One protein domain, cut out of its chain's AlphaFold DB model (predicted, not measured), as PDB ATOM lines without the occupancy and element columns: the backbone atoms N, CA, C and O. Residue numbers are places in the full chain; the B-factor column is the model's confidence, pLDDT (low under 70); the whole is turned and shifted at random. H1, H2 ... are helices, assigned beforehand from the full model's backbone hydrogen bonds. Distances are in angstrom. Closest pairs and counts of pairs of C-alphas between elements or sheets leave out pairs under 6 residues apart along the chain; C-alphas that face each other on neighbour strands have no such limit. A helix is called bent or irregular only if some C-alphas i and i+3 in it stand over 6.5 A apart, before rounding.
ATOM      1  N   LEU A  38     -70.824  23.854  25.572       78.06
ATOM      2  CA  LEU A  38     -70.942  23.642  27.016       78.06
ATOM      3  C   LEU A  38     -69.763  22.832  27.586       78.06
ATOM      4  O   LEU A  38     -69.264  23.147  28.661       78.06
ATOM      5  N   THR A  39     -69.289  21.822  26.854       81.69
ATOM      6  CA  THR A  39     -68.153  20.978  27.247       81.69
ATOM      7  C   THR A  39     -66.865  21.788  27.295       81.69
ATOM      8  O   THR A  39     -66.114  21.689  28.261       81.69
ATOM      9  N   VAL A  40     -66.633  22.636  26.290       82.69
ATOM     10  CA  VAL A  40     -65.454  23.513  26.240       82.69
ATOM     11  C   VAL A  40     -65.493  24.542  27.368       82.69
ATOM     12  O   VAL A  40     -64.488  24.744  28.046       82.69
ATOM     13  N   PHE A  41     -66.663  25.134  27.624       82.69
ATOM     14  CA  PHE A  41     -66.850  26.065  28.736       82.69
ATOM     15  C   PHE A  41     -66.537  25.416  30.092       82.69
ATOM     16  O   PHE A  41     -65.785  25.981  30.888       82.69
ATOM     17  N   LEU A  42     -67.077  24.221  30.349       87.50
ATOM     18  CA  LEU A  42     -66.837  23.495  31.595       87.50
ATOM     19  C   LEU A  42     -65.375  23.067  31.736       87.50
ATOM     20  O   LEU A  42     -64.802  23.234  32.809       87.50
ATOM     21  N   ALA A  43     -64.757  22.568  30.663       85.81
ATOM     22  CA  ALA A  43     -63.356  22.159  30.670       85.81
ATOM     23  C   ALA A  43     -62.419  23.343  30.956       85.81
ATOM     24  O   ALA A  43     -61.569  23.244  31.837       85.81
ATOM     25  N   ALA A  44     -62.606  24.478  30.274       86.00
ATOM     26  CA  ALA A  44     -61.811  25.683  30.501       86.00
ATOM     27  C   ALA A  44     -62.024  26.255  31.913       86.00
ATOM     28  O   ALA A  44     -61.060  26.613  32.585       86.00
ATOM     29  N   SER A  45     -63.272  26.274  32.393       88.62
ATOM     30  CA  SER A  45     -63.594  26.735  33.750       88.62
ATOM     31  C   SER A  45     -62.946  25.852  34.818       88.62
ATOM     32  O   SER A  45     -62.336  26.363  35.753       88.62
ATOM     33  N   LEU A  46     -63.027  24.526  34.670       92.19
ATOM     34  CA  LEU A  46     -62.386  23.578  35.585       92.19
ATOM     35  C   LEU A  46     -60.866  23.692  35.550       92.19
ATOM     36  O   LEU A  46     -60.241  23.696  36.607       92.19
ATOM     37  N   ALA A  47     -60.275  23.821  34.362       88.88
ATOM     38  CA  ALA A  47     -58.839  24.025  34.217       88.88
ATOM     39  C   ALA A  47     -58.387  25.307  34.932       88.88
ATOM     40  O   ALA A  47     -57.405  25.278  35.673       88.88
ATOM     41  N   LEU A  48     -59.136  26.405  34.779       88.88
ATOM     42  CA  LEU A  48     -58.843  27.676  35.439       88.88
ATOM     43  C   LEU A  48     -58.962  27.579  36.966       88.88
ATOM     44  O   LEU A  48     -58.067  28.031  37.681       88.88
ATOM     45  N   ILE A  49     -60.034  26.962  37.474       94.06
ATOM     46  CA  ILE A  49     -60.225  26.737  38.914       94.06
ATOM     47  C   ILE A  49     -59.092  25.874  39.472       94.06
ATOM     48  O   ILE A  49     -58.508  26.230  40.493       94.06
ATOM     49  N   ALA A  50     -58.744  24.776  38.798       94.94
ATOM     50  CA  ALA A  50     -57.678  23.881  39.230       94.94
ATOM     51  C   ALA A  50     -56.317  24.593  39.247       94.94
ATOM     52  O   ALA A  50     -55.611  24.540  40.252       94.94
ATOM     53  N   ALA A  51     -55.974  25.314  38.177       91.88
ATOM     54  CA  ALA A  51     -54.729  26.072  38.095       91.88
ATOM     55  C   ALA A  51     -54.644  27.152  39.187       91.88
ATOM     56  O   ALA A  51     -53.618  27.279  39.857       91.88
ATOM     57  N   THR A  52     -55.742  27.875  39.425       91.75
ATOM     58  CA  THR A  52     -55.820  28.899  40.477       91.75
ATOM     59  C   THR A  52     -55.687  28.274  41.863       91.75
ATOM     60  O   THR A  52     -54.920  28.770  42.684       91.75
ATOM     61  N   ALA A  53     -56.374  27.161  42.128       93.31
ATOM     62  CA  ALA A  53     -56.303  26.464  43.409       93.31
ATOM     63  C   ALA A  53     -54.882  25.967  43.704       93.31
ATOM     64  O   ALA A  53     -54.376  26.183  44.804       93.31
ATOM     65  N   ILE A  54     -54.211  25.369  42.716       95.06
ATOM     66  CA  ILE A  54     -52.814  24.935  42.844       95.06
ATOM     67  C   ILE A  54     -51.907  26.139  43.123       95.06
ATOM     68  O   ILE A  54     -51.083  26.081  44.035       95.06
ATOM     69  N   GLY A  55     -52.082  27.242  42.387       92.56
ATOM     70  CA  GLY A  55     -51.296  28.461  42.574       92.56
ATOM     71  C   GLY A  55     -51.467  29.075  43.964       92.56
ATOM     72  O   GLY A  55     -50.480  29.413  44.615       92.56
ATOM     73  N   VAL A  56     -52.707  29.161  44.456       90.88
ATOM     74  CA  VAL A  56     -53.015  29.689  45.793       90.88
ATOM     75  C   VAL A  56     -52.463  28.779  46.888       90.88
ATOM     76  O   VAL A  56     -51.863  29.280  47.834       90.88
ATOM     77  N   LEU A  57     -52.609  27.457  46.763       93.44
ATOM     78  CA  LEU A  57     -52.058  26.506  47.734       93.44
ATOM     79  C   LEU A  57     -50.530  26.572  47.779       93.44
ATOM     80  O   LEU A  57     -49.956  26.664  48.861       93.44
ATOM     81  N   ALA A  58     -49.872  26.577  46.619       90.38
ATOM     82  CA  ALA A  58     -48.422  26.701  46.536       90.38
ATOM     83  C   ALA A  58     -47.938  28.031  47.130       90.38
ATOM     84  O   ALA A  58     -47.015  28.036  47.943       90.38
ATOM     85  N   GLY A  59     -48.589  29.147  46.784       87.19
ATOM     86  CA  GLY A  59     -48.273  30.464  47.337       87.19
ATOM     87  C   GLY A  59     -48.484  30.534  48.850       87.19
ATOM     88  O   GLY A  59     -47.637  31.066  49.564       87.19
ATOM     89  N   HIS A  60     -49.566  29.932  49.353       87.31
ATOM     90  CA  HIS A  60     -49.843  29.859  50.782       87.31
ATOM     91  C   HIS A  60     -48.783  29.042  51.527       87.31
ATOM     92  O   HIS A  60     -48.241  29.522  52.519       87.31
ATOM     93  N   LEU A  61     -48.424  27.855  51.033       89.69
ATOM     94  CA  LEU A  61     -47.359  27.045  51.631       89.69
ATOM     95  C   LEU A  61     -46.027  27.799  51.641       89.69
ATOM     96  O   LEU A  61     -45.347  27.823  52.659       89.69
ATOM     97  N   LEU A  62     -45.682  28.479  50.546       86.50
ATOM     98  CA  LEU A  62     -44.448  29.259  50.463       86.50
ATOM     99  C   LEU A  62     -44.438  30.441  51.447       86.50
ATOM    100  O   LEU A  62     -43.398  30.733  52.034       86.50
ATOM    101  N   SER A  63     -45.595  31.074  51.677       84.38
ATOM    102  CA  SER A  63     -45.739  32.173  52.644       84.38
ATOM    103  C   SER A  63     -45.534  31.746  54.103       84.38
ATOM    104  O   SER A  63     -45.212  32.581  54.940       84.38
ATOM    105  N   GLN A  64     -45.662  30.451  54.418       86.19
ATOM    106  CA  GLN A  64     -45.360  29.931  55.758       86.19
ATOM    107  C   GLN A  64     -43.849  29.810  56.016       86.19
ATOM    108  O   GLN A  64     -43.423  29.818  57.168       86.19
ATOM    109  N   PHE A  65     -43.037  29.702  54.959       85.62
ATOM    110  CA  PHE A  65     -41.578  29.583  55.061       85.62
ATOM    111  C   PHE A  65     -40.841  30.900  54.794       85.62
ATOM    112  O   PHE A  65     -39.679  31.038  55.173       85.62
ATOM    113  N   ILE A  66     -41.484  31.853  54.114       86.06
ATOM    114  CA  ILE A  66     -40.870  33.098  53.647       86.06
ATOM    115  C   ILE A  66     -41.785  34.273  53.991       86.06
ATOM    116  O   ILE A  66     -42.949  34.284  53.601       86.06
ATOM    117  N   ASP A  67     -41.229  35.301  54.639       87.56
ATOM    118  CA  ASP A  67     -41.937  36.554  54.920       87.56
ATOM    119  C   ASP A  67     -42.561  37.166  53.654       87.56
ATOM    120  O   ASP A  67     -41.904  37.291  52.612       87.56
ATOM    121  N   GLU A  68     -43.796  37.667  53.770       83.62
ATOM    122  CA  GLU A  68     -44.545  38.295  52.666       83.62
ATOM    123  C   GLU A  68     -43.752  39.401  51.955       83.62
ATOM    124  O   GLU A  68     -43.805  39.532  50.730       83.62
ATOM    125  N   LYS A  69     -42.958  40.183  52.702       86.94
ATOM    126  CA  LYS A  69     -42.106  41.242  52.135       86.94
ATOM    127  C   LYS A  69     -41.040  40.687  51.195       86.94
ATOM    128  O   LYS A  69     -40.737  41.309  50.176       86.94
ATOM    129  N   THR A  70     -40.456  39.544  51.536       87.38
ATOM    130  CA  THR A  70     -39.431  38.890  50.718       87.38
ATOM    131  C   THR A  70     -40.068  38.251  49.493       87.38
ATOM    132  O   THR A  70     -39.562  38.433  48.386       87.38
ATOM    133  N   LEU A  71     -41.224  37.601  49.663       86.88
ATOM    134  CA  LEU A  71     -41.987  37.012  48.564       86.88
ATOM    135  C   LEU A  71     -42.430  38.069  47.540       86.88
ATOM    136  O   LEU A  71     -42.218  37.901  46.341       86.88
ATOM    137  N   SER A  72     -42.968  39.196  48.013       86.69
ATOM    138  CA  SER A  72     -43.375  40.322  47.165       86.69
ATOM    139  C   SER A  72     -42.193  40.923  46.398       86.69
ATOM    140  O   SER A  72     -42.292  41.180  45.197       86.69
ATOM    141  N   ARG A  73     -41.036  41.085  47.056       92.38
ATOM    142  CA  ARG A  73     -39.827  41.610  46.410       92.38
ATOM    143  C   ARG A  73     -39.296  40.654  45.339       92.38
ATOM    144  O   ARG A  73     -38.948  41.110  44.253       92.38
ATOM    145  N   LEU A  74     -39.278  39.347  45.610       90.44
ATOM    146  CA  LEU A  74     -38.888  38.325  44.632       90.44
ATOM    147  C   LEU A  74     -39.831  38.301  43.424       90.44
ATOM    148  O   LEU A  74     -39.354  38.297  42.290       90.44
ATOM    149  N   ALA A  75     -41.147  38.352  43.652       88.69
ATOM    150  CA  ALA A  75     -42.138  38.409  42.581       88.69
ATOM    151  C   ALA A  75     -41.956  39.655  41.698       88.69
ATOM    152  O   ALA A  75     -41.956  39.546  40.473       88.69
ATOM    153  N   GLY A  76     -41.724  40.824  42.306       92.44
ATOM    154  CA  GLY A  76     -41.458  42.067  41.578       92.44
ATOM    155  C   GLY A  76     -40.173  42.016  40.745       92.44
ATOM    156  O   GLY A  76     -40.185  42.399  39.577       92.44
ATOM    157  N   ILE A  77     -39.076  41.494  41.306       94.81
ATOM    158  CA  ILE A  77     -37.811  41.319  40.570       94.81
ATOM    159  C   ILE A  77     -38.010  40.357  39.395       94.81
ATOM    160  O   ILE A  77     -37.612  40.671  38.275       94.81
ATOM    161  N   GLY A  78     -38.666  39.217  39.628       92.50
ATOM    162  CA  GLY A  78     -38.982  38.249  38.580       92.50
ATOM    163  C   GLY A  78     -39.816  38.866  37.457       92.50
ATOM    164  O   GLY A  78     -39.500  38.675  36.285       92.50
ATOM    165  N   PHE A  79     -40.821  39.673  37.801       93.19
ATOM    166  CA  PHE A  79     -41.648  40.384  36.828       93.19
ATOM    167  C   PHE A  79     -40.829  41.343  35.953       93.19
ATOM    168  O   PHE A  79     -40.955  41.313  34.731       93.19
ATOM    169  N   VAL A  80     -39.945  42.150  36.552       94.81
ATOM    170  CA  VAL A  80     -39.076  43.080  35.808       94.81
ATOM    171  C   VAL A  80     -38.093  42.327  34.910       94.81
ATOM    172  O   VAL A  80     -37.902  42.718  33.760       94.81
ATOM    173  N   LEU A  81     -37.499  41.234  35.397       95.81
ATOM    174  CA  LEU A  81     -36.569  40.418  34.615       95.81
ATOM    175  C   LEU A  81     -37.257  39.761  33.416       95.81
ATOM    176  O   LEU A  81     -36.750  39.854  32.301       95.81
ATOM    177  N   ILE A  82     -38.415  39.129  33.628       93.56
ATOM    178  CA  ILE A  82     -39.184  38.493  32.553       93.56
ATOM    179  C   ILE A  82     -39.662  39.549  31.558       93.56
ATOM    180  O   ILE A  82     -39.483  39.364  30.358       93.56
ATOM    181  N   GLY A  83     -40.220  40.662  32.037       91.38
ATOM    182  CA  GLY A  83     -40.683  41.757  31.185       91.38
ATOM    183  C   GLY A  83     -39.555  42.363  30.347       91.38
ATOM    184  O   GLY A  83     -39.701  42.521  29.138       91.38
ATOM    185  N   GLY A  84     -38.401  42.628  30.966       94.81
ATOM    186  CA  GLY A  84     -37.208  43.120  30.278       94.81
ATOM    187  C   GLY A  84     -36.666  42.123  29.254       94.81
ATOM    188  O   GLY A  84     -36.372  42.502  28.123       94.81
ATOM    189  N   PHE A  85     -36.596  40.837  29.608       94.69
ATOM    190  CA  PHE A  85     -36.188  39.778  28.685       94.69
ATOM    191  C   PHE A  85     -37.134  39.663  27.485       94.69
ATOM    192  O   PHE A  85     -36.674  39.556  26.349       94.69
ATOM    193  N   LEU A  86     -38.450  39.716  27.716       91.25
ATOM    194  CA  LEU A  86     -39.443  39.659  26.645       91.25
ATOM    195  C   LEU A  86     -39.307  40.855  25.700       91.25
ATOM    196  O   LEU A  86     -39.365  40.672  24.488       91.25
ATOM    197  N   LEU A  87     -39.092  42.057  26.248       91.56
ATOM    198  CA  LEU A  87     -38.856  43.265  25.459       91.56
ATOM    199  C   LEU A  87     -37.595  43.144  24.605       91.56
ATOM    200  O   LEU A  87     -37.666  43.392  23.407       91.56
ATOM    201  N   LEU A  88     -36.471  42.710  25.183       93.50
ATOM    202  CA  LEU A  88     -35.221  42.511  24.439       93.50
ATOM    203  C   LEU A  88     -35.380  41.473  23.326       93.50
ATOM    204  O   LEU A  88     -34.910  41.692  22.214       93.50
ATOM    205  N   LYS A  89     -36.081  40.370  23.602       89.12
ATOM    206  CA  LYS A  89     -36.347  39.320  22.615       89.12
ATOM    207  C   LYS A  89     -37.251  39.787  21.469       89.12
ATOM    208  O   LYS A  89     -37.122  39.264  20.376       89.12
ATOM    209  N   ASN A  90     -38.179  40.707  21.719       81.62
ATOM    210  CA  ASN A  90     -39.064  41.245  20.681       81.62
ATOM    211  C   ASN A  90     -38.416  42.393  19.883       81.62
ATOM    212  O   ASN A  90     -38.947  42.782  18.848       81.62
ATOM    213  N   LEU A  91     -37.318  42.967  20.392       72.31
ATOM    214  CA  LEU A  91     -36.573  44.058  19.757       72.31
ATOM    215  C   LEU A  91     -35.348  43.573  18.954       72.31
ATOM    216  O   LEU A  91     -34.826  44.342  18.149       72.31
ATOM    217  N   SER A  92     -34.888  42.337  19.190       56.19
ATOM    218  CA  SER A  92     -33.826  41.644  18.439       56.19
ATOM    219  C   SER A  92     -34.396  40.721  17.371       56.19
ATOM    220  O   SER A  92     -33.621  40.442  16.430       56.19
TER     221      SER A  92
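What this domain is: This is residues 38 to 92 of the 92 residues of the protein "GDT1 family protein" of Proteobacteria bacterium (UniProt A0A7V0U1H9). Two long, straight helices meet near their ends and spread apart as an open V, with the two-residue turn between them at its point and the ends of the printed part at the far tips of its arms. H1 makes the longer arm and H2 the other, and most of each arm stands free. The printed part has 55 residues, with two named helices in the order H1, H2 and no named strand; the class is all helix. The whole is extended, with a radius of gyration of the C-alphas of 16.2 A, and flat, spanning 40 by 39 by 9 A.

Where its parts are: Begin with the longest helix, H1, residues 38 to 65. Find C-alpha 38 at (-70.942, 23.642, 27.016); from there the helix runs 41.0 A to C-alpha 65 at (-41.578, 29.583, 55.061). Past Ile 66 and Asp 67 comes H2, residues 68 to 91, which measures 34.3 A from first to last C-alpha. Look for its end at C-alpha 91, (-36.573, 44.058, 19.757), where z has fallen from 52.666 at C-alpha 68. Neither helix is bent.

How they stand to each other: Look near the link for the place where H1 and H2 come closest: the C-alphas of Ser 63 and Leu 71 are 7.4 A apart. The helices are close but not clearly touching, with 1 pair of C-alphas within 8 A. Their lines stand at a steep tilt of 53 degrees, and they run opposite ways. Their centres are 22.1 A apart. In the backbone of H2, every O i to N i+4 pair is within hydrogen-bond range; in H1, 23 of 24 are.

The domain as a whole: The two C-alphas farthest apart are those of Leu 38 and Thr 70, at 42.3 A. Compare the first and last printed C-alphas, those of Leu 38 and Ser 92, which are 42.1 A apart. The printed part has no cut, and the link from H1 to H2 is tight. Residues 38 to 58, 64 to 70 and 72 to 92 stand free. In the B-factor column you will find a mean pLDDT of 88.5 for the printed part, with residue 92, the chain's last, the one printed residue under 70.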